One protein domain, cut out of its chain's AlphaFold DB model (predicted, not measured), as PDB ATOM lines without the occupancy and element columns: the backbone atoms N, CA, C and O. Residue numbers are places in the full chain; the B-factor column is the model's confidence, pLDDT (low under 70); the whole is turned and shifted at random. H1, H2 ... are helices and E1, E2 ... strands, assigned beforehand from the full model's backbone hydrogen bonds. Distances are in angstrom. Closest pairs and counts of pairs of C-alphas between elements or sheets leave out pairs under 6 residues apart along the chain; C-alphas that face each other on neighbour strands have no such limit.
ATOM      1  N   ALA A  22     160.501 135.722 146.598       43.34
ATOM      2  CA  ALA A  22     160.687 134.660 147.596       43.34
ATOM      3  C   ALA A  22     161.965 134.718 148.473       43.34
ATOM      4  O   ALA A  22     162.296 133.715 149.102       43.34
ATOM      5  N   SER A  23     162.711 135.833 148.510       53.72
ATOM      6  CA  SER A  23     164.075 135.856 149.074       53.72
ATOM      7  C   SER A  23     164.378 136.916 150.146       53.72
ATOM      8  O   SER A  23     165.344 136.740 150.888       53.72
ATOM      9  N   ALA A  24     163.591 137.989 150.286       59.50
ATOM     10  CA  ALA A  24     163.876 139.050 151.263       59.50
ATOM     11  C   ALA A  24     163.473 138.661 152.703       59.50
ATOM     12  O   ALA A  24     162.367 138.170 152.935       59.50
ATOM     13  N   LYS A  25     164.346 138.918 153.688       70.75
ATOM     14  CA  LYS A  25     164.081 138.661 155.117       70.75
ATOM     15  C   LYS A  25     163.714 139.963 155.829       70.75
ATOM     16  O   LYS A  25     164.566 140.645 156.394       70.75
ATOM     17  N   ASN A  26     162.425 140.292 155.823       77.00
ATOM     18  CA  ASN A  26     161.923 141.521 156.438       77.00
ATOM     19  C   ASN A  26     161.455 141.260 157.883       77.00
ATOM     20  O   ASN A  26     160.715 140.306 158.128       77.00
ATOM     21  N   ARG A  27     161.879 142.084 158.850       82.44
ATOM     22  CA  ARG A  27     161.749 141.799 160.295       82.44
ATOM     23  C   ARG A  27     161.881 143.046 161.171       82.44
ATOM     24  O   ARG A  27     162.507 144.023 160.787       82.44
ATOM     25  N   VAL A  28     161.354 142.988 162.394       83.56
ATOM     26  CA  VAL A  28     161.650 143.990 163.435       83.56
ATOM     27  C   VAL A  28     162.967 143.627 164.127       83.56
ATOM     28  O   VAL A  28     163.177 142.471 164.495       83.56
ATOM     29  N   ALA A  29     163.840 144.614 164.313       85.81
ATOM     30  CA  ALA A  29     165.138 144.477 164.955       85.81
ATOM     31  C   ALA A  29     165.005 144.097 166.436       85.81
ATOM     32  O   ALA A  29     164.342 144.785 167.219       85.81
ATOM     33  N   ASN A  30     165.678 143.020 166.828       88.50
ATOM     34  CA  ASN A  30     165.806 142.560 168.208       88.50
ATOM     35  C   ASN A  30     167.151 143.005 168.832       88.50
ATOM     36  O   ASN A  30     167.933 143.741 168.227       88.50
ATOM     37  N   ALA A  31     167.432 142.571 170.065       90.44
ATOM     38  CA  ALA A  31     168.645 142.956 170.795       90.44
ATOM     39  C   ALA A  31     169.959 142.493 170.131       90.44
ATOM     40  O   ALA A  31     170.957 143.201 170.232       90.44
ATOM     41  N   LYS A  32     169.965 141.351 169.426       89.00
ATOM     42  CA  LYS A  32     171.125 140.894 168.643       89.00
ATOM     43  C   LYS A  32     171.371 141.836 167.467       89.00
ATOM     44  O   LYS A  32     172.495 142.278 167.270       89.00
ATOM     45  N   ASP A  33     170.312 142.198 166.746       87.00
ATOM     46  CA  ASP A  33     170.393 143.089 165.584       87.00
ATOM     47  C   ASP A  33     170.932 144.468 165.962       87.00
ATOM     48  O   ASP A  33     171.821 144.992 165.299       87.00
ATOM     49  N   ALA A  34     170.440 145.031 167.067       86.62
ATOM     50  CA  ALA A  34     170.909 146.309 167.597       86.62
ATOM     51  C   ALA A  34     172.357 146.268 168.133       86.62
ATOM     52  O   ALA A  34     172.959 147.324 168.315       86.62
ATOM     53  N   ALA A  35     172.912 145.076 168.386       86.19
ATOM     54  CA  ALA A  35     174.301 144.880 168.796       86.19
ATOM     55  C   ALA A  35     175.249 144.614 167.611       86.19
ATOM     56  O   ALA A  35     176.418 144.982 167.684       86.19
ATOM     57  N   THR A  36     174.772 143.992 166.524       82.62
ATOM     58  CA  THR A  36     175.601 143.661 165.349       82.62
ATOM     59  C   THR A  36     175.513 144.678 164.215       82.62
ATOM     60  O   THR A  36     176.432 144.753 163.406       82.62
ATOM     61  N   ILE A  37     174.423 145.444 164.116       79.94
ATOM     62  CA  ILE A  37     174.183 146.371 163.005       79.94
ATOM     63  C   ILE A  37     174.484 147.816 163.439       79.94
ATOM     64  O   ILE A  37     173.800 148.340 164.327       79.94
ATOM     65  N   PRO A  38     175.441 148.514 162.792       77.06
ATOM     66  CA  PRO A  38     175.706 149.926 163.054       77.06
ATOM     67  C   PRO A  38     174.442 150.785 162.937       77.06
ATOM     68  O   PRO A  38     173.635 150.605 162.027       77.06
ATOM     69  N   ASN A  39     174.273 151.744 163.850       79.12
ATOM     70  CA  ASN A  39     173.124 152.659 163.911       79.12
ATOM     71  C   ASN A  39     171.731 152.011 164.122       79.12
ATOM     72  O   ASN A  39     170.737 152.741 164.199       79.12
ATOM     73  N   CYS A  40     171.625 150.691 164.289       83.25
ATOM     74  CA  CYS A  40     170.369 150.002 164.592       83.25
ATOM     75  C   CYS A  40     169.897 150.236 166.045       83.25
ATOM     76  O   CYS A  40     170.674 150.580 166.945       83.25
ATOM     77  N   ASN A  41     168.595 150.070 166.270       85.56
ATOM     78  CA  ASN A  41     167.927 150.097 167.567       85.56
ATOM     79  C   ASN A  41     166.897 148.965 167.620       85.56
ATOM     80  O   ASN A  41     166.265 148.651 166.614       85.56
ATOM     81  N   VAL A  42     166.660 148.405 168.807       85.44
ATOM     82  CA  VAL A  42     165.564 147.444 169.009       85.44
ATOM     83  C   VAL A  42     164.239 148.122 168.652       85.44
ATOM     84  O   VAL A  42     163.901 149.155 169.231       85.44
ATOM     85  N   GLY A  43     163.503 147.548 167.698       81.81
ATOM     86  CA  GLY A  43     162.282 148.125 167.129       81.81
ATOM     87  C   GLY A  43     162.419 148.720 165.720       81.81
ATOM     88  O   GLY A  43     161.389 148.860 165.062       81.81
ATOM     89  N   ASP A  44     163.633 149.029 165.235       82.06
ATOM     90  CA  ASP A  44     163.868 149.410 163.825       82.06
ATOM     91  C   ASP A  44     163.360 148.296 162.886       82.06
ATOM     92  O   ASP A  44     163.495 147.114 163.200       82.06
ATOM     93  N   TYR A  45     162.759 148.626 161.738       81.25
ATOM     94  CA  TYR A  45     162.299 147.612 160.782       81.25
ATOM     95  C   TYR A  45     163.333 147.380 159.691       81.25
ATOM     96  O   TYR A  45     163.598 148.273 158.890       81.25
ATOM     97  N   ILE A  46     163.882 146.172 159.654       80.94
ATOM     98  CA  ILE A  46     164.931 145.751 158.736       80.94
ATOM     99  C   ILE A  46     164.323 145.029 157.533       80.94
ATOM    100  O   ILE A  46     163.504 144.121 157.680       80.94
ATOM    101  N   ILE A  47     164.771 145.420 156.345       78.88
ATOM    102  CA  ILE A  47     164.554 144.750 155.063       78.88
ATOM    103  C   ILE A  47     165.920 144.212 154.631       78.88
ATOM    104  O   ILE A  47     166.715 144.974 154.087       78.88
ATOM    105  N   ASP A  48     166.221 142.938 154.903       74.44
ATOM    106  CA  ASP A  48     167.433 142.302 154.369       74.44
ATOM    107  C   ASP A  48     167.143 141.765 152.963       74.44
ATOM    108  O   ASP A  48     166.380 140.806 152.790       74.44
ATOM    109  N   VAL A  49     167.761 142.365 151.946       67.50
ATOM    110  CA  VAL A  49     167.654 141.882 150.566       67.50
ATOM    111  C   VAL A  49     168.684 140.782 150.331       67.50
ATOM    112  O   VAL A  49     169.887 141.004 150.448       67.50
ATOM    113  N   ALA A  50     168.209 139.585 149.991       60.12
ATOM    114  CA  ALA A  50     169.077 138.459 149.672       60.12
ATOM    115  C   ALA A  50     169.695 138.571 148.268       60.12
ATOM    116  O   ALA A  50     169.127 139.172 147.353       60.12
ATOM    117  N   ASN A  51     170.854 137.926 148.114       56.62
ATOM    118  CA  ASN A  51     171.647 137.889 146.889       56.62
ATOM    119  C   ASN A  51     170.829 137.495 145.638       56.62
ATOM    120  O   ASN A  51     169.953 136.631 145.696       56.62
ATOM    121  N   GLY A  52     171.152 138.105 144.496       53.62
ATOM    122  CA  GLY A  52     170.603 137.760 143.181       53.62
ATOM    123  C   GLY A  52     169.225 138.336 142.832       53.62
ATOM    124  O   GLY A  52     168.831 138.235 141.673       53.62
ATOM    125  N   ASN A  53     168.495 138.965 143.763       55.25
ATOM    126  CA  ASN A  53     167.266 139.689 143.415       55.25
ATOM    127  C   ASN A  53     167.597 141.120 142.940       55.25
ATOM    128  O   ASN A  53     168.110 141.895 143.750       55.25
ATOM    129  N   PRO A  54     167.290 141.513 141.686       56.84
ATOM    130  CA  PRO A  54     167.526 142.880 141.232       56.84
ATOM    131  C   PRO A  54     166.616 143.899 141.929       56.84
ATOM    132  O   PRO A  54     167.067 145.008 142.204       56.84
ATOM    133  N   ASP A  55     165.360 143.562 142.234       59.03
ATOM    134  CA  ASP A  55     164.347 144.566 142.572       59.03
ATOM    135  C   ASP A  55     163.809 144.448 144.006       59.03
ATOM    136  O   ASP A  55     163.239 143.430 144.417       59.03
ATOM    137  N   ILE A  56     163.891 145.547 144.760       59.34
ATOM    138  CA  ILE A  56     163.216 145.699 146.052       59.34
ATOM    139  C   ILE A  56     161.768 146.137 145.798       59.34
ATOM    140  O   ILE A  56     161.425 147.317 145.906       59.34
ATOM    141  N   PHE A  57     160.889 145.191 145.462       56.09
ATOM    142  CA  PHE A  57     159.443 145.439 145.395       56.09
ATOM    143  C   PHE A  57     158.797 145.347 146.777       56.09
ATOM    144  O   PHE A  57     158.101 144.391 147.117       56.09
ATOM    145  N   LEU A  58     158.987 146.394 147.577       56.38
ATOM    146  CA  LEU A  58     158.281 146.573 148.835       56.38
ATOM    147  C   LEU A  58     156.886 147.163 148.566       56.38
ATOM    148  O   LEU A  58     156.590 148.317 148.886       56.38
ATOM    149  N   ASN A  59     155.999 146.343 147.999       47.44
ATOM    150  CA  ASN A  59     154.566 146.625 147.952       47.44
ATOM    151  C   ASN A  59     153.990 146.481 149.383       47.44
ATOM    152  O   ASN A  59     153.267 145.521 149.651       47.44
ATOM    153  N   THR A  60     154.426 147.336 150.339       46.53
ATOM    154  CA  THR A  60     154.148 147.110 151.771       46.53
ATOM    155  C   THR A  60     152.678 147.063 151.997       46.53
ATOM    156  O   THR A  60     151.939 147.867 151.429       46.53
ATOM    157  N   ARG A  61     152.338 146.172 152.922       46.81
ATOM    158  CA  ARG A  61     151.071 146.082 153.602       46.81
ATOM    159  C   ARG A  61     151.203 144.841 154.542       46.81
ATOM    160  O   ARG A  61     150.941 143.754 154.065       46.81
ATOM    161  N   ILE A  62     151.686 144.806 155.804       49.12
ATOM    162  CA  ILE A  62     151.844 145.703 156.996       49.12
ATOM    163  C   ILE A  62     153.304 146.047 157.340       49.12
ATOM    164  O   ILE A  62     154.187 145.228 157.100       49.12
ATOM    165  N   ILE A  63     153.526 147.152 158.078       49.75
ATOM    166  CA  ILE A  63     154.580 147.224 159.119       49.75
ATOM    167  C   ILE A  63     154.093 148.041 160.341       49.75
ATOM    168  O   ILE A  63     153.707 149.192 160.172       49.75
ATOM    169  N   SER A  64     154.161 147.499 161.567       45.84
ATOM    170  CA  SER A  64     153.947 148.265 162.817       45.84
ATOM    171  C   SER A  64     155.292 148.618 163.462       45.84
ATOM    172  O   SER A  64     155.920 147.775 164.100       45.84
ATOM    173  N   ILE A  65     155.742 149.861 163.273       56.44
ATOM    174  CA  ILE A  65     157.047 150.370 163.725       56.44
ATOM    175  C   ILE A  65     156.864 151.175 165.021       56.44
ATOM    176  O   ILE A  65     156.125 152.158 165.045       56.44
ATOM    177  N   VAL A  66     157.533 150.781 166.109       55.34
ATOM    178  CA  VAL A  66     157.396 151.455 167.415       55.34
ATOM    179  C   VAL A  66     158.381 152.623 167.515       55.34
ATOM    180  O   VAL A  66     159.578 152.421 167.704       55.34
ATOM    181  N   TRP A  67     157.875 153.856 167.410       58.09
ATOM    182  CA  TRP A  67     158.662 155.096 167.508       58.09
ATOM    183  C   TRP A  67     159.612 155.094 168.735       58.09
ATOM    184  O   TRP A  67     159.158 154.750 169.833       58.09
ATOM    185  N   PRO A  68     160.911 155.460 168.607       59.91
ATOM    186  CA  PRO A  68     161.555 156.232 167.532       59.91
ATOM    187  C   PRO A  68     162.157 155.418 166.369       59.91
ATOM    188  O   PRO A  68     163.091 155.881 165.715       59.91
ATOM    189  N   ALA A  69     161.666 154.204 166.133       67.31
ATOM    190  CA  ALA A  69     162.213 153.311 165.121       67.31
ATOM    191  C   ALA A  69     162.088 153.804 163.661       67.31
ATOM    192  O   ALA A  69     161.154 154.516 163.282       67.31
ATOM    193  N   LYS A  70     163.053 153.382 162.838       77.75
ATOM    194  CA  LYS A  70     163.247 153.713 161.417       77.75
ATOM    195  C   LYS A  70     162.887 152.529 160.514       77.75
ATOM    196  O   LYS A  70     162.927 151.381 160.954       77.75
ATOM    197  N   ILE A  71     162.653 152.792 159.226       78.12
ATOM    198  CA  ILE A  71     162.853 151.764 158.190       78.12
ATOM    199  C   ILE A  71     164.347 151.712 157.861       78.12
ATOM    200  O   ILE A  71     164.966 152.748 157.616       78.12
ATOM    201  N   LEU A  72     164.891 150.502 157.860       78.56
ATOM    202  CA  LEU A  72     166.278 150.141 157.621       78.56
ATOM    203  C   LEU A  72     166.330 149.167 156.428       78.56
ATOM    204  O   LEU A  72     165.762 148.083 156.501       78.56
ATOM    205  N   ILE A  73     167.010 149.524 155.330       74.88
ATOM    206  CA  ILE A  73     167.192 148.632 154.160       74.88
ATOM    207  C   ILE A  73     168.645 148.164 154.056       74.88
ATOM    208  O   ILE A  73     169.523 149.015 153.914       74.88
ATOM    209  N   SER A  74     168.838 146.840 154.108       70.81
ATOM    210  CA  SER A  74     170.096 146.080 154.184       70.81
ATOM    211  C   SER A  74     170.293 145.150 152.982       70.81
ATOM    212  O   SER A  74     169.340 144.809 152.277       70.81
ATOM    213  N   ALA A  75     171.537 144.719 152.761       62.34
ATOM    214  CA  ALA A  75     171.870 143.660 151.820       62.34
ATOM    215  C   ALA A  75     173.128 142.904 152.269       62.34
ATOM    216  O   ALA A  75     174.240 143.414 152.136       62.34
ATOM    217  N   ASP A  76     172.941 141.675 152.751       52.81
ATOM    218  CA  ASP A  76     174.026 140.745 153.076       52.81
ATOM    219  C   ASP A  76     174.501 140.051 151.785       52.81
ATOM    220  O   ASP A  76     173.911 139.057 151.347       52.81
ATOM    221  N   VAL A  77     175.550 140.583 151.142       48.56
ATOM    222  CA  VAL A  77     176.143 140.011 149.920       48.56
ATOM    223  C   VAL A  77     177.654 140.302 149.871       48.56
ATOM    224  O   VAL A  77     178.046 141.424 149.528       48.56
ATOM    225  N   PRO A  78     178.523 139.298 150.108       41.16
ATOM    226  CA  PRO A  78     179.970 139.476 150.060       41.16
ATOM    227  C   PRO A  78     180.487 139.517 148.612       41.16
ATOM    228  O   PRO A  78     181.010 138.532 148.090       41.16
ATOM    229  N   THR A  79     180.358 140.668 147.949       44.38
ATOM    230  CA  THR A  79     180.975 140.941 146.639       44.38
ATOM    231  C   THR A  79     181.693 142.292 146.609       44.38
ATOM    232  O   THR A  79     181.283 143.279 147.219       44.38
ATOM    233  N   SER A  80     182.794 142.353 145.861       42.91
ATOM    234  CA  SER A  80     183.702 143.508 145.769       42.91
ATOM    235  C   SER A  80     183.168 144.699 144.956       42.91
ATOM    236  O   SER A  80     183.902 145.659 144.738       42.91
ATOM    237  N   LEU A  81     181.910 144.654 144.500       43.72
ATOM    238  CA  LEU A  81     181.346 145.582 143.507       43.72
ATOM    239  C   LEU A  81     180.331 146.589 144.079       43.72
ATOM    240  O   LEU A  81     179.922 147.510 143.375       43.72
ATOM    241  N   GLY A  82     179.934 146.436 145.347       51.69
ATOM    242  CA  GLY A  82     178.798 147.167 145.916       51.69
ATOM    243  C   GLY A  82     177.449 146.538 145.556       51.69
ATOM    244  O   GLY A  82     177.358 145.656 144.702       51.69
ATOM    245  N   HIS A  83     176.392 146.972 146.242       59.56
ATOM    246  CA  HIS A  83     175.048 146.430 146.040       59.56
ATOM    247  C   HIS A  83     174.347 147.229 144.939       59.56
ATOM    248  O   HIS A  83     173.830 148.312 145.202       59.56
ATOM    249  N   ASP A  84     174.380 146.693 143.716       64.31
ATOM    250  CA  ASP A  84     173.660 147.202 142.547       64.31
ATOM    251  C   ASP A  84     172.250 146.590 142.479       64.31
ATOM    252  O   ASP A  84     172.070 145.469 142.002       64.31
ATOM    253  N   PHE A  85     171.238 147.344 142.897       65.25
ATOM    254  CA  PHE A  85     169.835 147.028 142.634       65.25
ATOM    255  C   PHE A  85     169.426 147.479 141.225       65.25
ATOM    256  O   PHE A  85     169.958 148.445 140.677       65.25
ATOM    257  N   GLY A  86     168.418 146.828 140.655       63.06
ATOM    258  CA  GLY A  86     167.580 147.404 139.612       63.06
ATOM    259  C   GLY A  86     166.746 148.534 140.212       63.06
ATOM    260  O   GLY A  86     167.156 149.694 140.205       63.06
ATOM    261  N   ASN A  87     165.585 148.197 140.762       68.25
ATOM    262  CA  ASN A  87     164.582 149.139 141.250       68.25
ATOM    263  C   ASN A  87     164.355 149.020 142.761       68.25
ATOM    264  O   ASN A  87     164.513 147.956 143.361       68.25
ATOM    265  N   ILE A  88     163.898 150.113 143.372       72.62
ATOM    266  CA  ILE A  88     163.463 150.162 144.768       72.62
ATOM    267  C   ILE A  88     162.075 150.799 144.818       72.62
ATOM    268  O   ILE A  88     161.915 152.010 144.689       72.62
ATOM    269  N   THR A  89     161.045 149.983 145.009       72.31
ATOM    270  CA  THR A  89     159.657 150.444 145.122       72.31
ATOM    271  C   THR A  89     159.207 150.347 146.566       72.31
ATOM    272  O   THR A  89     159.022 149.246 147.071       72.31
ATOM    273  N   LEU A  90     158.985 151.488 147.218       70.94
ATOM    274  CA  LEU A  90     158.397 151.569 148.552       70.94
ATOM    275  C   LEU A  90     156.943 152.046 148.422       70.94
ATOM    276  O   LEU A  90     156.660 153.245 148.332       70.94
ATOM    277  N   ASN A  91     156.002 151.101 148.406       69.62
ATOM    278  CA  ASN A  91     154.592 151.427 148.589       69.62
ATOM    279  C   ASN A  91     154.350 151.701 150.074       69.62
ATOM    280  O   ASN A  91     154.534 150.811 150.899       69.62
ATOM    281  N   LEU A  92     153.962 152.930 150.406       68.75
ATOM    282  CA  LEU A  92     153.757 153.422 151.769       68.75
ATOM    283  C   LEU A  92     152.293 153.853 151.989       68.75
ATOM    284  O   LEU A  92     152.001 154.709 152.819       68.75
ATOM    285  N   ASN A  93     151.366 153.227 151.256       64.88
ATOM    286  CA  ASN A  93     149.916 153.330 151.422       64.88
ATOM    287  C   ASN A  93     149.501 153.183 152.902       64.88
ATOM    288  O   ASN A  93     149.758 152.161 153.535       64.88
ATOM    289  N   ASN A  94     148.857 154.227 153.436       57.12
ATOM    290  CA  ASN A  94     148.483 154.425 154.848       57.12
ATOM    291  C   ASN A  94     149.639 154.544 155.868       57.12
ATOM    292  O   ASN A  94     149.379 154.823 157.039       57.12
ATOM    293  N   CYS A  95     150.902 154.422 155.460       57.06
ATOM    294  CA  CYS A  95     152.060 154.613 156.332       57.06
ATOM    295  C   CYS A  95     152.370 156.112 156.478       57.06
ATOM    296  O   CYS A  95     153.109 156.690 155.676       57.06
ATOM    297  N   ILE A  96     151.805 156.755 157.504       62.78
ATOM    298  CA  ILE A  96     152.110 158.152 157.846       62.78
ATOM    299  C   ILE A  96     153.244 158.188 158.873       62.78
ATOM    300  O   ILE A  96     153.104 157.676 159.982       62.78
ATOM    301  N   GLY A  97     154.365 158.811 158.515       57.66
ATOM    302  CA  GLY A  97     155.480 159.027 159.427       57.66
ATOM    303  C   GLY A  97     155.153 160.128 160.439       57.66
ATOM    304  O   GLY A  97     155.221 161.306 160.100       57.66
ATOM    305  N   TYR A  98     154.829 159.760 161.681       57.19
ATOM    306  CA  TYR A  98     154.534 160.707 162.763       57.19
ATOM    307  C   TYR A  98     155.535 160.616 163.923       57.19
ATOM    308  O   TYR A  98     155.499 159.694 164.732       57.19
ATOM    309  N   ASP A  99     156.358 161.656 164.048       52.22
ATOM    310  CA  ASP A  99     157.015 162.066 165.293       52.22
ATOM    311  C   ASP A  99     156.140 163.115 165.998       52.22
ATOM    312  O   ASP A  99     155.684 164.057 165.354       52.22
ATOM    313  N   THR A 100     155.950 163.033 167.314       43.66
ATOM    314  CA  THR A 100     155.217 164.064 168.072       43.66
ATOM    315  C   THR A 100     155.981 165.390 168.202       43.66
ATOM    316  O   THR A 100     155.396 166.396 168.601       43.66
ATOM    317  N   THR A 101     157.267 165.418 167.836       48.09
ATOM    318  CA  THR A 101     158.136 166.607 167.895       48.09
ATOM    319  C   THR A 101     158.263 167.314 166.539       48.09
ATOM    320  O   THR A 101     158.121 168.532 166.451       48.09
ATOM    321  N   THR A 102     158.522 166.561 165.466       53.84
ATOM    322  CA  THR A 102     158.793 167.073 164.107       53.84
ATOM    323  C   THR A 102     157.757 166.666 163.055       53.84
ATOM    324  O   THR A 102     157.821 167.158 161.928       53.84
ATOM    325  N   HIS A 103     156.778 165.828 163.413       55.53
ATOM    326  CA  HIS A 103     155.706 165.339 162.537       55.53
ATOM    327  C   HIS A 103     156.202 164.584 161.288       55.53
ATOM    328  O   HIS A 103     155.558 164.661 160.241       55.53
ATOM    329  N   ARG A 104     157.349 163.881 161.385       65.38
ATOM    330  CA  ARG A 104     157.919 163.058 160.298       65.38
ATOM    331  C   ARG A 104     158.552 161.747 160.773       65.38
ATOM    332  O   ARG A 104     159.220 161.711 161.802       65.38
ATOM    333  N   GLY A 105     158.368 160.690 159.984       68.00
ATOM    334  CA  GLY A 105     159.067 159.405 160.083       68.00
ATOM    335  C   GLY A 105     160.316 159.357 159.197       68.00
ATOM    336  O   GLY A 105     160.556 160.263 158.396       68.00
ATOM    337  N   LYS A 106     161.126 158.298 159.326       71.81
ATOM    338  CA  LYS A 106     162.420 158.179 158.633       71.81
ATOM    339  C   LYS A 106     162.626 156.838 157.934       71.81
ATOM    340  O   LYS A 106     162.420 155.777 158.526       71.81
ATOM    341  N   ILE A 107     163.114 156.923 156.701       71.06
ATOM    342  CA  ILE A 107     163.645 155.825 155.900       71.06
ATOM    343  C   ILE A 107     165.155 156.049 155.804       71.06
ATOM    344  O   ILE A 107     165.613 157.089 155.326       71.06
ATOM    345  N   THR A 108     165.937 155.098 156.301       68.00
ATOM    346  CA  THR A 108     167.397 155.186 156.381       68.00
ATOM    347  C   THR A 108     167.995 153.934 155.757       68.00
ATOM    348  O   THR A 108     167.714 152.814 156.172       68.00
ATOM    349  N   PHE A 109     168.822 154.119 154.740       65.31
ATOM    350  CA  PHE A 109     169.394 153.030 153.954       65.31
ATOM    351  C   PHE A 109     170.806 152.729 154.484       65.31
ATOM    352  O   PHE A 109     171.524 153.657 154.865       65.31
ATOM    353  N   TYR A 110     171.186 151.451 154.583       63.06
ATOM    354  CA  TYR A 110     172.427 151.032 155.246       63.06
ATOM    355  C   TYR A 110     172.926 149.681 154.692       63.06
ATOM    356  O   TYR A 110     172.199 148.697 154.692       63.06
ATOM    357  N   SER A 111     174.174 149.577 154.232       55.22
ATOM    358  CA  SER A 111     174.754 148.265 153.890       55.22
ATOM    359  C   SER A 111     175.358 147.643 155.143       55.22
ATOM    360  O   SER A 111     176.262 148.226 155.734       55.22
ATOM    361  N   THR A 112     174.925 146.447 155.535       51.38
ATOM    362  CA  THR A 112     175.503 145.688 156.662       51.38
ATOM    363  C   THR A 112     177.025 145.516 156.562       51.38
ATOM    364  O   THR A 112     177.697 145.462 157.589       51.38
ATOM    365  N   GLU A 113     177.581 145.542 155.348       55.50
ATOM    366  CA  GLU A 113     179.020 145.459 155.051       55.50
ATOM    367  C   GLU A 113     179.709 146.833 154.880       55.50
ATOM    368  O   GLU A 113     180.845 146.914 154.415       55.50
ATOM    369  N   GLY A 114     179.045 147.934 155.245       61.16
ATOM    370  CA  GLY A 114     179.620 149.284 155.230       61.16
ATOM    371  C   GLY A 114     179.793 149.900 153.838       61.16
ATOM    372  O   GLY A 114     180.626 150.791 153.677       61.16
ATOM    373  N   ARG A 115     179.029 149.441 152.835       67.94
ATOM    374  CA  ARG A 115     179.025 149.959 151.450       67.94
ATOM    375  C   ARG A 115     177.907 150.987 151.192       67.94
ATOM    376  O   ARG A 115     176.982 151.134 151.989       67.94
ATOM    377  N   ARG A 116     177.953 151.675 150.044       75.56
ATOM    378  CA  ARG A 116     176.813 152.463 149.538       75.56
ATOM    379  C   ARG A 116     175.765 151.549 148.908       75.56
ATOM    380  O   ARG A 116     176.103 150.513 148.332       75.56
ATOM    381  N   LEU A 117     174.507 151.966 148.984       77.62
ATOM    382  CA  LEU A 117     173.400 151.359 148.259       77.62
ATOM    383  C   LEU A 117     173.286 152.021 146.879       77.62
ATOM    384  O   LEU A 117     173.159 153.242 146.792       77.62
ATOM    385  N   VAL A 118     173.350 151.227 145.808       80.00
ATOM    386  CA  VAL A 118     173.297 151.705 144.419       80.00
ATOM    387  C   VAL A 118     172.066 151.125 143.737       80.00
ATOM    388  O   VAL A 118     171.815 149.932 143.853       80.00
ATOM    389  N   TYR A 119     171.295 151.924 143.006       82.00
ATOM    390  CA  TYR A 119     170.175 151.409 142.214       82.00
ATOM    391  C   TYR A 119     170.164 151.992 140.793       82.00
ATOM    392  O   TYR A 119     170.395 153.185 140.597       82.00
ATOM    393  N   ARG A 120     169.915 151.141 139.793       81.38
ATOM    394  CA  ARG A 120     170.082 151.451 138.358       81.38
ATOM    395  C   ARG A 120     168.795 151.894 137.650       81.38
ATOM    396  O   ARG A 120     168.851 152.469 136.566       81.38
ATOM    397  N   GLY A 121     167.645 151.588 138.244       77.75
ATOM    398  CA  GLY A 121     166.303 151.985 137.823       77.75
ATOM    399  C   GLY A 121     165.781 153.141 138.675       77.75
ATOM    400  O   GLY A 121     166.459 154.161 138.803       77.75
ATOM    401  N   TYR A 122     164.597 152.979 139.275       79.69
ATOM    402  CA  TYR A 122     163.942 154.019 140.082       79.69
ATOM    403  C   TYR A 122     163.845 153.698 141.584       79.69
ATOM    404  O   TYR A 122     163.578 152.562 141.972       79.69
ATOM    405  N   LEU A 123     163.938 154.740 142.419       84.00
ATOM    406  CA  LEU A 123     163.407 154.788 143.784       84.00
ATOM    407  C   LEU A 123     161.992 155.378 143.725       84.00
ATOM    408  O   LEU A 123     161.823 156.582 143.529       84.00
ATOM    409  N   ARG A 124     160.955 154.549 143.875       81.94
ATOM    410  CA  ARG A 124     159.554 155.000 143.864       81.94
ATOM    411  C   ARG A 124     158.984 155.035 145.272       81.94
ATOM    412  O   ARG A 124     158.980 154.009 145.946       81.94
ATOM    413  N   LEU A 125     158.437 156.183 145.671       80.44
ATOM    414  CA  LEU A 125     157.599 156.306 146.864       80.44
ATOM    415  C   LEU A 125     156.143 156.503 146.427       80.44
ATOM    416  O   LEU A 125     155.823 157.462 145.721       80.44
ATOM    417  N   TYR A 126     155.265 155.595 146.848       78.19
ATOM    418  CA  TYR A 126     153.842 155.611 146.498       78.19
ATOM    419  C   TYR A 126     152.991 155.846 147.753       78.19
ATOM    420  O   TYR A 126     153.156 155.131 148.741       78.19
ATOM    421  N   GLN A 127     152.091 156.841 147.723       76.19
ATOM    422  CA  GLN A 127     151.233 157.243 148.858       76.19
ATOM    423  C   GLN A 127     151.980 157.578 150.163       76.19
ATOM    424  O   GLN A 127     151.407 157.531 151.253       76.19
ATOM    425  N   ALA A 128     153.254 157.965 150.065       78.25
ATOM    426  CA  ALA A 128     154.108 158.229 151.214       78.25
ATOM    427  C   ALA A 128     153.752 159.565 151.885       78.25
ATOM    428  O   ALA A 128     153.678 160.602 151.225       78.25
ATOM    429  N   ARG A 129     153.569 159.579 153.210       80.06
ATOM    430  CA  ARG A 129     153.200 160.798 153.952       80.06
ATOM    431  C   ARG A 129     154.135 161.075 155.127       80.06
ATOM    432  O   ARG A 129     154.194 160.283 156.059       80.06
ATOM    433  N   GLY A 130     154.819 162.219 155.096       80.94
ATOM    434  CA  GLY A 130     155.665 162.696 156.195       80.94
ATOM    435  C   GLY A 130     156.950 161.891 156.394       80.94
ATOM    436  O   GLY A 130     157.303 161.605 157.532       80.94
ATOM    437  N   TRP A 131     157.639 161.501 155.318       81.88
ATOM    438  CA  TRP A 131     158.870 160.700 155.399       81.88
ATOM    439  C   TRP A 131     160.113 161.471 154.969       81.88
ATOM    440  O   TRP A 131     160.121 162.135 153.933       81.88
ATOM    441  N   ASP A 132     161.190 161.300 155.725       86.69
ATOM    442  CA  ASP A 132     162.539 161.657 155.301       86.69
ATOM    443  C   ASP A 132     163.234 160.415 154.723       86.69
ATOM    444  O   ASP A 132     163.371 159.410 155.422       86.69
ATOM    445  N   VAL A 133     163.694 160.486 153.473       87.19
ATOM    446  CA  VAL A 133     164.722 159.599 152.917       87.19
ATOM    447  C   VAL A 133     166.070 160.257 153.192       87.19
ATOM    448  O   VAL A 133     166.413 161.258 152.559       87.19
ATOM    449  N   ASP A 134     166.805 159.719 154.162       85.56
ATOM    450  CA  ASP A 134     168.093 160.261 154.605       85.56
ATOM    451  C   ASP A 134     169.236 159.293 154.266       85.56
ATOM    452  O   ASP A 134     169.281 158.157 154.751       85.56
ATOM    453  N   ALA A 135     170.141 159.764 153.407       82.62
ATOM    454  CA  ALA A 135     171.326 159.062 152.925       82.62
ATOM    455  C   ALA A 135     172.632 159.636 153.516       82.62
ATOM    456  O   ALA A 135     173.724 159.228 153.112       82.62
ATOM    457  N   THR A 136     172.523 160.567 154.473       79.94
ATOM    458  CA  THR A 136     173.654 161.195 155.167       79.94
ATOM    459  C   THR A 136     174.024 160.456 156.450       79.94
ATOM    460  O   THR A 136     173.164 160.029 157.231       79.94
ATOM    461  N   TYR A 137     175.330 160.319 156.692       83.81
ATOM    462  CA  TYR A 137     175.828 159.864 157.984       83.81
ATOM    463  C   TYR A 137     175.631 160.921 159.071       83.81
ATOM    464  O   TYR A 137     176.180 162.018 158.998       83.81
ATOM    465  N   ASP A 138     174.908 160.547 160.121       80.00
ATOM    466  CA  ASP A 138     174.838 161.301 161.366       80.00
ATOM    467  C   ASP A 138     174.858 160.314 162.551       80.00
ATOM    468  O   ASP A 138     173.871 159.599 162.775       80.00
ATOM    469  N   PRO A 139     175.956 160.252 163.330       77.94
ATOM    470  CA  PRO A 139     176.071 159.335 164.464       77.94
ATOM    471  C   PRO A 139     175.151 159.702 165.639       77.94
ATOM    472  O   PRO A 139     174.828 158.838 166.450       77.94
ATOM    473  N   VAL A 140     174.692 160.956 165.733       80.62
ATOM    474  CA  VAL A 140     173.789 161.429 166.795       80.62
ATOM    475  C   VAL A 140     172.338 161.074 166.461       80.62
ATOM    476  O   VAL A 140     171.596 160.611 167.327       80.62
ATOM    477  N   LYS A 141     171.926 161.225 165.195       73.31
ATOM    478  CA  LYS A 141     170.613 160.767 164.697       73.31
ATOM    479  C   LYS A 141     170.559 159.256 164.430       73.31
ATOM    480  O   LYS A 141     169.471 158.748 164.157       73.31
ATOM    481  N   LYS A 142     171.705 158.563 164.461       74.44
ATOM    482  CA  LYS A 142     171.889 157.183 163.988       74.44
ATOM    483  C   LYS A 142     171.364 156.972 162.556       74.44
ATOM    484  O   LYS A 142     170.553 156.069 162.315       74.44
ATOM    485  N   THR A 143     171.802 157.811 161.616       74.69
ATOM    486  CA  THR A 143     171.517 157.676 160.173       74.69
ATOM    487  C   THR A 143     172.792 157.463 159.363       74.69
ATOM    488  O   THR A 143     173.879 157.823 159.815       74.69
ATOM    489  N   GLY A 144     172.661 156.846 158.183       75.19
ATOM    490  CA  GLY A 144     173.775 156.558 157.274       75.19
ATOM    491  C   GLY A 144     174.907 155.737 157.906       75.19
ATOM    492  O   GLY A 144     174.718 155.058 158.920       75.19
ATOM    493  N   MET A 145     176.096 155.813 157.301       76.88
ATOM    494  CA  MET A 145     177.294 155.051 157.682       76.88
ATOM    495  C   MET A 145     178.571 155.873 157.510       76.88
ATOM    496  O   MET A 145     178.649 156.685 156.601       76.88
ATOM    497  N   ALA A 146     179.583 155.640 158.352       79.62
ATOM    498  CA  ALA A 146     180.722 156.552 158.528       79.62
ATOM    499  C   ALA A 146     181.534 156.878 157.256       79.62
ATOM    500  O   ALA A 146     182.076 157.975 157.155       79.62
ATOM    501  N   GLY A 147     181.592 155.969 156.276       77.38
ATOM    502  CA  GLY A 147     182.223 156.225 154.972       77.38
ATOM    503  C   GLY A 147     181.418 157.138 154.034       77.38
ATOM    504  O   GLY A 147     181.946 157.563 153.008       77.38
ATOM    505  N   TYR A 148     180.163 157.444 154.383       82.56
ATOM    506  CA  TYR A 148     179.179 158.119 153.536       82.56
ATOM    507  C   TYR A 148     178.604 159.383 154.194       82.56
ATOM    508  O   TYR A 148     177.427 159.483 154.547       82.56
ATOM    509  N   THR A 149     179.476 160.372 154.367       81.81
ATOM    510  CA  THR A 149     179.167 161.718 154.882       81.81
ATOM    511  C   THR A 149     178.468 162.626 153.863       81.81
ATOM    512  O   THR A 149     178.036 163.727 154.206       81.81
ATOM    513  N   GLY A 150     178.354 162.198 152.605       82.56
ATOM    514  CA  GLY A 150     177.972 163.050 151.485       82.56
ATOM    515  C   GLY A 150     178.881 164.276 151.399       82.56
ATOM    516  O   GLY A 150     180.084 164.209 151.655       82.56
ATOM    517  N   ARG A 151     178.281 165.431 151.116       82.69
ATOM    518  CA  ARG A 151     178.963 166.733 151.147       82.69
ATOM    519  C   ARG A 151     179.354 167.250 152.539       82.69
ATOM    520  O   ARG A 151     179.966 168.307 152.631       82.69
ATOM    521  N   ASP A 152     178.937 166.602 153.627       79.69
ATOM    522  CA  ASP A 152     179.229 167.094 154.984       79.69
ATOM    523  C   ASP A 152     180.599 166.582 155.500       79.69
ATOM    524  O   ASP A 152     180.927 166.764 156.671       79.69
ATOM    525  N   GLY A 153     181.406 165.951 154.630       74.75
ATOM    526  CA  GLY A 153     182.756 165.458 154.921       74.75
ATOM    527  C   GLY A 153     183.790 165.807 153.842       74.75
ATOM    528  O   GLY A 153     184.088 166.979 153.617       74.75
ATOM    529  N   ASN A 154     184.390 164.791 153.211       70.69
ATOM    530  CA  ASN A 154     185.618 164.936 152.418       70.69
ATOM    531  C   ASN A 154     185.388 165.503 151.004       70.69
ATOM    532  O   ASN A 154     185.441 164.783 150.004       70.69
ATOM    533  N   TRP A 155     185.225 166.820 150.921       84.38
ATOM    534  CA  TRP A 155     185.563 167.578 149.715       84.38
ATOM    535  C   TRP A 155     187.061 167.403 149.365       84.38
ATOM    536  O   TRP A 155     187.870 167.174 150.267       84.38
ATOM    537  N   PRO A 156     187.464 167.500 148.082       85.31
ATOM    538  CA  PRO A 156     186.632 167.829 146.924       85.31
ATOM    539  C   PRO A 156     185.970 166.612 146.249       85.31
ATOM    540  O   PRO A 156     185.118 166.779 145.381       85.31
ATOM    541  N   PHE A 157     186.333 165.387 146.633       89.56
ATOM    542  CA  PHE A 157     185.865 164.155 145.989       89.56
ATOM    543  C   PHE A 157     184.584 163.618 146.645       89.56
ATOM    544  O   PHE A 157     184.597 162.584 147.315       89.56
ATOM    545  N   ILE A 158     183.476 164.345 146.454       90.50
ATOM    546  CA  ILE A 158     182.151 164.019 147.020       90.50
ATOM    547  C   ILE A 158     181.378 162.932 146.250       90.50
ATOM    548  O   ILE A 158     180.427 162.365 146.791       90.50
ATOM    549  N   ILE A 159     181.769 162.618 145.009       91.00
ATOM    550  CA  ILE A 159     181.192 161.497 144.250       91.00
ATOM    551  C   ILE A 159     181.562 160.183 144.958       91.00
ATOM    552  O   ILE A 159     182.673 160.012 145.466       91.00
ATOM    553  N   GLY A 160     180.598 159.271 145.079       87.69
ATOM    554  CA  GLY A 160     180.758 158.036 145.838       87.69
ATOM    555  C   GLY A 160     180.689 158.205 147.357       87.69
ATOM    556  O   GLY A 160     180.890 157.217 148.062       87.69
ATOM    557  N   LYS A 161     180.420 159.411 147.887       88.06
ATOM    558  CA  LYS A 161     180.357 159.680 149.343       88.06
ATOM    559  C   LYS A 161     178.946 159.717 149.917       88.06
ATOM    560  O   LYS A 161     178.806 159.899 151.119       88.06
ATOM    561  N   TYR A 162     177.903 159.522 149.121       87.62
ATOM    562  CA  TYR A 162     176.525 159.471 149.616       87.62
ATOM    563  C   TYR A 162     176.067 158.023 149.847       87.62
ATOM    564  O   TYR A 162     176.453 157.117 149.107       87.62
ATOM    565  N   GLY A 163     175.247 157.789 150.881       80.94
ATOM    566  CA  GLY A 163     174.832 156.434 151.277       80.94
ATOM    567  C   GLY A 163     173.853 155.766 150.303       80.94
ATOM    568  O   GLY A 163     173.760 154.538 150.272       80.94
ATOM    569  N   ILE A 164     173.162 156.572 149.491       85.00
ATOM    570  CA  ILE A 164     172.270 156.159 148.402       85.00
ATOM    571  C   ILE A 164     172.769 156.806 147.110       85.00
ATOM    572  O   ILE A 164     172.993 158.020 147.077       85.00
ATOM    573  N   CYS A 165     172.877 156.009 146.049       88.50
ATOM    574  CA  CYS A 165     173.213 156.457 144.704       88.50
ATOM    575  C   CYS A 165     172.244 155.874 143.657       88.50
ATOM    576  O   CYS A 165     172.011 154.664 143.636       88.50
ATOM    577  N   ASN A 166     171.713 156.710 142.761       90.06
ATOM    578  CA  ASN A 166     171.134 156.259 141.495       90.06
ATOM    579  C   ASN A 166     172.209 156.258 140.406       90.06
ATOM    580  O   ASN A 166     172.471 157.308 139.825       90.06
ATOM    581  N   ASP A 167     172.784 155.100 140.105       89.25
ATOM    582  CA  ASP A 167     173.824 154.948 139.084       89.25
ATOM    583  C   ASP A 167     173.256 154.120 137.930       89.25
ATOM    584  O   ASP A 167     173.157 152.896 138.022       89.25
ATOM    585  N   VAL A 168     172.837 154.773 136.843       83.25
ATOM    586  CA  VAL A 168     172.272 154.064 135.675       83.25
ATOM    587  C   VAL A 168     173.387 153.373 134.867       83.25
ATOM    588  O   VAL A 168     173.100 152.545 133.998       83.25
ATOM    589  N   LYS A 169     174.665 153.668 135.165       85.38
ATOM    590  CA  LYS A 169     175.873 153.153 134.491       85.38
ATOM    591  C   LYS A 169     175.795 153.281 132.967       85.38
ATOM    592  O   LYS A 169     176.245 152.398 132.246       85.38
ATOM    593  N   TRP A 170     175.138 154.346 132.493       83.56
ATOM    594  CA  TRP A 170     174.818 154.607 131.081       83.56
ATOM    595  C   TRP A 170     174.079 153.472 130.340       83.56
ATOM    596  O   TRP A 170     173.937 153.518 129.124       83.56
ATOM    597  N   SER A 171     173.519 152.493 131.064       81.31
ATOM    598  CA  SER A 171     172.835 151.326 130.480       81.31
ATOM    599  C   SER A 171     171.582 151.673 129.668       81.31
ATOM    600  O   SER A 171     171.130 150.862 128.864       81.31
ATOM    601  N   ASN A 172     171.020 152.867 129.870       81.06
ATOM    602  CA  ASN A 172     170.066 153.503 128.971       81.06
ATOM    603  C   ASN A 172     169.995 155.025 129.232       81.06
ATOM    604  O   ASN A 172     170.525 155.540 130.221       81.06
ATOM    605  N   THR A 173     169.280 155.734 128.358       82.56
ATOM    606  CA  THR A 173     169.072 157.192 128.383       82.56
ATOM    607  C   THR A 173     167.689 157.624 128.892       82.56
ATOM    608  O   THR A 173     167.408 158.818 128.926       82.56
ATOM    609  N   VAL A 174     166.829 156.682 129.308       83.50
ATOM    610  CA  VAL A 174     165.398 156.902 129.614       83.50
ATOM    611  C   VAL A 174     165.007 156.680 131.086       83.50
ATOM    612  O   VAL A 174     163.938 157.119 131.502       83.50
ATOM    613  N   THR A 175     165.855 156.039 131.903       84.06
ATOM    614  CA  THR A 175     165.589 155.769 133.328       84.06
ATOM    615  C   THR A 175     165.310 157.060 134.094       84.06
ATOM    616  O   THR A 175     166.103 158.005 134.058       84.06
ATOM    617  N   ILE A 176     164.235 157.045 134.881       83.94
ATOM    618  CA  ILE A 176     163.945 158.047 135.907       83.94
ATOM    619  C   ILE A 176     164.490 157.560 137.258       83.94
ATOM    620  O   ILE A 176     164.249 156.417 137.632       83.94
ATOM    621  N   GLY A 177     165.213 158.408 137.994       81.44
ATOM    622  CA  GLY A 177     165.910 158.008 139.229       81.44
ATOM    623  C   GLY A 177     165.035 157.987 140.488       81.44
ATOM    624  O   GLY A 177     165.104 157.053 141.276       81.44
ATOM    625  N   THR A 178     164.178 158.980 140.697       84.56
ATOM    626  CA  THR A 178     163.231 159.045 141.820       84.56
ATOM    627  C   THR A 178     161.850 159.340 141.266       84.56
ATOM    628  O   THR A 178     161.707 160.242 140.446       84.56
ATOM    629  N   VAL A 179     160.841 158.602 141.728       82.00
ATOM    630  CA  VAL A 179     159.439 158.775 141.335       82.00
ATOM    631  C   VAL A 179     158.596 159.006 142.584       82.00
ATOM    632  O   VAL A 179     158.468 158.115 143.428       82.00
ATOM    633  N   LEU A 180     157.982 160.184 142.688       79.31
ATOM    634  CA  LEU A 180     156.872 160.412 143.613       79.31
ATOM    635  C   LEU A 180     155.540 160.184 142.901       79.31
ATOM    636  O   LEU A 180     155.263 160.799 141.876       79.31
ATOM    637  N   ASP A 181     154.699 159.337 143.485       73.12
ATOM    638  CA  ASP A 181     153.400 158.964 142.926       73.12
ATOM    639  C   ASP A 181     152.284 159.141 143.972       73.12
ATOM    640  O   ASP A 181     152.520 159.061 145.181       73.12
ATOM    641  N   SER A 182     151.067 159.381 143.482       65.94
ATOM    642  CA  SER A 182     149.781 159.209 144.162       65.94
ATOM    643  C   SER A 182     149.715 159.673 145.613       65.94
ATOM    644  O   SER A 182     150.007 158.902 146.517       65.94
ATOM    645  N   ASN A 183     149.209 160.888 145.861       71.69
ATOM    646  CA  ASN A 183     148.852 161.352 147.215       71.69
ATOM    647  C   ASN A 183     150.045 161.365 148.208       71.69
ATOM    648  O   ASN A 183     149.864 161.292 149.429       71.69
ATOM    649  N   SER A 184     151.271 161.445 147.674       79.19
ATOM    650  CA  SER A 184     152.497 161.586 148.459       79.19
ATOM    651  C   SER A 184     152.667 163.031 148.945       79.19
ATOM    652  O   SER A 184     152.512 163.983 148.181       79.19
ATOM    653  N   TYR A 185     152.979 163.200 150.230       84.00
ATOM    654  CA  TYR A 185     152.919 164.479 150.944       84.00
ATOM    655  C   TYR A 185     154.081 164.617 151.928       84.00
ATOM    656  O   TYR A 185     154.361 163.701 152.702       84.00
ATOM    657  N   GLY A 186     154.696 165.798 152.005       86.25
ATOM    658  CA  GLY A 186     155.599 166.131 153.109       86.25
ATOM    659  C   GLY A 186     156.898 165.322 153.122       86.25
ATOM    660  O   GLY A 186     157.397 165.018 154.203       86.25
ATOM    661  N   ILE A 187     157.410 164.935 151.953       86.88
ATOM    662  CA  ILE A 187     158.612 164.102 151.810       86.88
ATOM    663  C   ILE A 187     159.885 164.957 151.846       86.88
ATOM    664  O   ILE A 187     159.869 166.095 151.376       86.88
ATOM    665  N   ARG A 188     161.000 164.426 152.361       90.81
ATOM    666  CA  ARG A 188     162.352 164.939 152.057       90.81
ATOM    667  C   ARG A 188     163.213 163.860 151.432       90.81
ATOM    668  O   ARG A 188     163.153 162.713 151.858       90.81
ATOM    669  N   PHE A 189     164.079 164.275 150.524       91.19
ATOM    670  CA  PHE A 189     165.258 163.533 150.102       91.19
ATOM    671  C   PHE A 189     166.482 164.334 150.553       91.19
ATOM    672  O   PHE A 189     166.575 165.530 150.268       91.19
ATOM    673  N   ILE A 190     167.362 163.699 151.330       90.56
ATOM    674  CA  ILE A 190     168.483 164.346 152.019       90.56
ATOM    675  C   ILE A 190     169.777 163.637 151.618       90.56
ATOM    676  O   ILE A 190     169.993 162.483 151.992       90.56
ATOM    677  N   GLY A 191     170.633 164.337 150.870       89.81
ATOM    678  CA  GLY A 191     171.968 163.861 150.495       89.81
ATOM    679  C   GLY A 191     171.966 162.594 149.641       89.81
ATOM    680  O   GLY A 191     172.652 161.638 149.983       89.81
ATOM    681  N   ILE A 192     171.195 162.565 148.554       90.88
ATOM    682  CA  ILE A 192     171.210 161.450 147.593       90.88
ATOM    683  C   ILE A 192     172.109 161.807 146.406       90.88
ATOM    684  O   ILE A 192     172.081 162.939 145.921       90.88
ATOM    685  N   GLU A 193     172.894 160.837 145.943       93.00
ATOM    686  CA  GLU A 193     173.666 160.927 144.703       93.00
ATOM    687  C   GLU A 193     172.857 160.381 143.523       93.00
ATOM    688  O   GLU A 193     172.173 159.363 143.632       93.00
ATOM    689  N   PHE A 194     172.964 161.029 142.371       93.81
ATOM    690  CA  PHE A 194     172.374 160.583 141.121       93.81
ATOM    691  C   PHE A 194     173.394 160.770 139.996       93.81
ATOM    692  O   PHE A 194     173.707 161.902 139.631       93.81
ATOM    693  N   SER A 195     173.910 159.673 139.448       90.38
ATOM    694  CA  SER A 195     175.047 159.652 138.528       90.38
ATOM    695  C   SER A 195     174.745 158.929 137.206       90.38
ATOM    696  O   SER A 195     173.790 158.155 137.098       90.38
ATOM    697  N   ASN A 196     175.574 159.190 136.196       88.31
ATOM    698  CA  ASN A 196     175.868 158.312 135.057       88.31
ATOM    699  C   ASN A 196     174.671 157.809 134.217       88.31
ATOM    700  O   ASN A 196     174.280 156.639 134.290       88.31
ATOM    701  N   GLY A 197     174.152 158.665 133.334       85.69
ATOM    702  CA  GLY A 197     173.175 158.298 132.294       85.69
ATOM    703  C   GLY A 197     171.714 158.566 132.672       85.69
ATOM    704  O   GLY A 197     171.432 159.479 133.443       85.69
ATOM    705  N   GLY A 198     170.763 157.811 132.105       88.25
ATOM    706  CA  GLY A 198     169.319 157.983 132.340       88.25
ATOM    707  C   GLY A 198     168.737 159.338 131.901       88.25
ATOM    708  O   GLY A 198     169.459 160.236 131.469       88.25
ATOM    709  N   PHE A 199     167.415 159.491 132.032       88.75
ATOM    710  CA  PHE A 199     166.711 160.729 131.687       88.75
ATOM    711  C   PHE A 199     166.746 161.721 132.855       88.75
ATOM    712  O   PHE A 199     167.675 162.513 132.942       88.75
ATOM    713  N   ALA A 200     165.783 161.643 133.780       89.94
ATOM    714  CA  ALA A 200     165.640 162.579 134.895       89.94
ATOM    715  C   ALA A 200     165.839 161.861 136.247       89.94
ATOM    716  O   ALA A 200     165.032 161.004 136.615       89.94
ATOM    717  N   PRO A 201     166.882 162.175 137.034       88.19
ATOM    718  CA  PRO A 201     167.154 161.490 138.296       88.19
ATOM    719  C   PRO A 201     166.168 161.854 139.409       88.19
ATOM    720  O   PRO A 201     165.951 161.068 140.325       88.19
ATOM    721  N   ILE A 202     165.539 163.022 139.316       90.00
ATOM    722  CA  ILE A 202     164.461 163.466 140.195       90.00
ATOM    723  C   ILE A 202     163.226 163.655 139.322       90.00
ATOM    724  O   ILE A 202     163.264 164.478 138.407       90.00
ATOM    725  N   SER A 203     162.142 162.925 139.599       86.12
ATOM    726  CA  SER A 203     160.861 163.149 138.937       86.12
ATOM    727  C   SER A 203     159.662 163.185 139.879       86.12
ATOM    728  O   SER A 203     159.481 162.351 140.769       86.12
ATOM    729  N   ILE A 204     158.812 164.181 139.634       81.31
ATOM    730  CA  ILE A 204     157.510 164.367 140.281       81.31
ATOM    731  C   ILE A 204     156.470 164.591 139.174       81.31
ATOM    732  O   ILE A 204     155.822 165.634 139.101       81.31
ATOM    733  N   ASN A 205     156.376 163.624 138.260       72.56
ATOM    734  CA  ASN A 205     155.363 163.582 137.211       72.56
ATOM    735  C   ASN A 205     154.285 162.558 137.603       72.56
ATOM    736  O   ASN A 205     154.513 161.348 137.566       72.56
ATOM    737  N   GLY A 206     153.138 163.049 138.078       56.75
ATOM    738  CA  GLY A 206     152.079 162.210 138.642       56.75
ATOM    739  C   GLY A 206     151.315 161.434 137.571       56.75
ATOM    740  O   GLY A 206     150.763 162.030 136.650       56.75
ATOM    741  N   LEU A 207     151.227 160.110 137.722       55.16
ATOM    742  CA  LEU A 207     150.596 159.210 136.751       55.16
ATOM    743  C   LEU A 207     149.058 159.353 136.723       55.16
ATOM    744  O   LEU A 207     148.341 158.556 137.322       55.16
ATOM    745  N   ASN A 208     148.561 160.371 136.006       50.41
ATOM    746  CA  ASN A 208     147.174 160.625 135.556       50.41
ATOM    747  C   ASN A 208     146.024 160.639 136.591       50.41
ATOM    748  O   ASN A 208     144.920 161.066 136.263       50.41
ATOM    749  N   ASN A 209     146.244 160.251 137.845       55.50
ATOM    750  CA  ASN A 209     145.240 160.115 138.914       55.50
ATOM    751  C   ASN A 209     144.636 161.435 139.456       55.50
ATOM    752  O   ASN A 209     144.114 161.461 140.569       55.50
ATOM    753  N   GLY A 210     144.834 162.539 138.741       60.47
ATOM    754  CA  GLY A 210     145.686 163.607 139.264       60.47
ATOM    755  C   GLY A 210     145.405 164.102 140.694       60.47
ATOM    756  O   GLY A 210     144.332 164.626 140.985       60.47
ATOM    757  N   VAL A 211     146.438 164.063 141.542       71.69
ATOM    758  CA  VAL A 211     146.493 164.707 142.869       71.69
ATOM    759  C   VAL A 211     147.684 165.672 142.925       71.69
ATOM    760  O   VAL A 211     148.764 165.329 142.451       71.69
ATOM    761  N   ASP A 212     147.497 166.866 143.490       79.12
ATOM    762  CA  ASP A 212     148.568 167.866 143.647       79.12
ATOM    763  C   ASP A 212     149.669 167.409 144.616       79.12
ATOM    764  O   ASP A 212     149.422 166.655 145.563       79.12
ATOM    765  N   PHE A 213     150.892 167.890 144.390       82.19
ATOM    766  CA  PHE A 213     152.070 167.508 145.171       82.19
ATOM    767  C   PHE A 213     152.397 168.563 146.230       82.19
ATOM    768  O   PHE A 213     152.569 169.741 145.919       82.19
ATOM    769  N   TYR A 214     152.527 168.126 147.486       86.75
ATOM    770  CA  TYR A 214     152.607 169.020 148.645       86.75
ATOM    771  C   TYR A 214     153.860 168.806 149.498       86.75
ATOM    772  O   TYR A 214     154.124 167.695 149.962       86.75
ATOM    773  N   ARG A 215     154.552 169.903 149.835       89.81
ATOM    774  CA  ARG A 215     155.608 169.980 150.870       89.81
ATOM    775  C   ARG A 215     156.785 169.015 150.662       89.81
ATOM    776  O   ARG A 215     157.299 168.441 151.627       89.81
ATOM    777  N   ILE A 216     157.173 168.824 149.404       91.00
ATOM    778  CA  ILE A 216     158.313 167.994 148.999       91.00
ATOM    779  C   ILE A 216     159.611 168.800 149.136       91.00
ATOM    780  O   ILE A 216     159.639 169.976 148.781       91.00
ATOM    781  N   ARG A 217     160.691 168.170 149.611       94.00
ATOM    782  CA  ARG A 217     162.025 168.779 149.674       94.00
ATOM    783  C   ARG A 217     163.108 167.904 149.057       94.00
ATOM    784  O   ARG A 217     163.141 166.704 149.323       94.00
ATOM    785  N   PHE A 218     164.034 168.528 148.338       95.00
ATOM    786  CA  PHE A 218     165.323 167.941 147.963       95.00
ATOM    787  C   PHE A 218     166.427 168.837 148.513       95.00
ATOM    788  O   PHE A 218     166.461 170.028 148.201       95.00
ATOM    789  N   THR A 219     167.289 168.278 149.362       94.81
ATOM    790  CA  THR A 219     168.360 169.031 150.021       94.81
ATOM    791  C   THR A 219     169.660 168.245 150.068       94.81
ATOM    792  O   THR A 219     169.670 167.034 150.305       94.81
ATOM    793  N   LYS A 220     170.777 168.947 149.865       93.38
ATOM    794  CA  LYS A 220     172.140 168.388 149.834       93.38
ATOM    795  C   LYS A 220     172.412 167.316 148.770       93.38
ATOM    796  O   LYS A 220     173.450 166.663 148.854       93.38
ATOM    797  N   CYS A 221     171.516 167.100 147.812       95.00
ATOM    798  CA  CYS A 221     171.690 166.073 146.790       95.00
ATOM    799  C   CYS A 221     172.771 166.464 145.771       95.00
ATOM    800  O   CYS A 221     173.006 167.650 145.518       95.00
ATOM    801  N   LEU A 222     173.387 165.450 145.163       95.75
ATOM    802  CA  LEU A 222     174.302 165.576 144.033       95.75
ATOM    803  C   LEU A 222     173.663 164.927 142.807       95.75
ATOM    804  O   LEU A 222     173.411 163.727 142.808       95.75
ATOM    805  N   VAL A 223     173.448 165.704 141.753       96.50
ATOM    806  CA  VAL A 223     173.120 165.218 140.413       96.50
ATOM    807  C   VAL A 223     174.327 165.448 139.511       96.50
ATOM    808  O   VAL A 223     174.859 166.557 139.457       96.50
ATOM    809  N   TYR A 224     174.773 164.405 138.820       94.19
ATOM    810  CA  TYR A 224     176.023 164.405 138.069       94.19
ATOM    811  C   TYR A 224     175.926 163.539 136.806       94.19
ATOM    812  O   TYR A 224     175.400 162.429 136.845       94.19
ATOM    813  N   ASN A 225     176.458 164.039 135.691       92.12
ATOM    814  CA  ASN A 225     176.704 163.283 134.457       92.12
ATOM    815  C   ASN A 225     175.480 162.487 133.942       92.12
ATOM    816  O   ASN A 225     175.501 161.255 133.836       92.12
ATOM    817  N   ARG A 226     174.372 163.191 133.684       91.88
ATOM    818  CA  ARG A 226     173.073 162.610 133.281       91.88
ATOM    819  C   ARG A 226     172.797 162.864 131.800       91.88
ATOM    820  O   ARG A 226     173.125 163.936 131.304       91.88
ATOM    821  N   ASN A 227     172.157 161.921 131.100       88.62
ATOM    822  CA  ASN A 227     171.875 162.096 129.668       88.62
ATOM    823  C   ASN A 227     170.693 163.039 129.402       88.62
ATOM    824  O   ASN A 227     170.713 163.772 128.420       88.62
ATOM    825  N   GLY A 228     169.658 162.993 130.241       90.00
ATOM    826  CA  GLY A 228     168.544 163.936 130.191       90.00
ATOM    827  C   GLY A 228     168.754 165.125 131.126       90.00
ATOM    828  O   GLY A 228     169.832 165.715 131.197       90.00
TER     829      GLY A 228
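This is residues 22 to 228 of the 587 residues of an uncharacterized protein of Bacteroidetes bacterium (UniProt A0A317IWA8). Little regular structure is named here, but the chain winds in stacked turns, a solenoid walled by three sheets: E1 E2 E4 E7 E10 E13 E15, mixed, and E5 E8 E11 E14 E16 and E3 E6 E9 E12, both parallel. H1 lies outside, near the E1 end. Of 207 printed residues, 67 are in named elements, mostly strand: E1, H1, then E2 to E16. It is compact, with a radius of gyration of the C-alphas of 16.0 A, spanning 46 by 42 by 37 A.

E1, residues 25 to 28, begins at C-alpha 25 (164.081, 138.661, 155.117). H1 is residues 31 to 36, E2 45 to 48, E7 105 to 109, E10 131 to 134; E16, 222 to 226, ends at C-alpha 226 (173.073, 162.610, 133.281). Other strands are passed over.

E7 and E10 are parallel; N 107 and O 132 are 2.8 A apart. E1 and E2 are antiparallel; N 25 and O 48 are 2.9 A apart. H1 is on no sheet; its O i to N i+4 pairs are within hydrogen-bond range.

The printed part has no cut. Residues 135 to 163 form a long link. pLDDT is under 70 in 66 residues, among them 49 to 69.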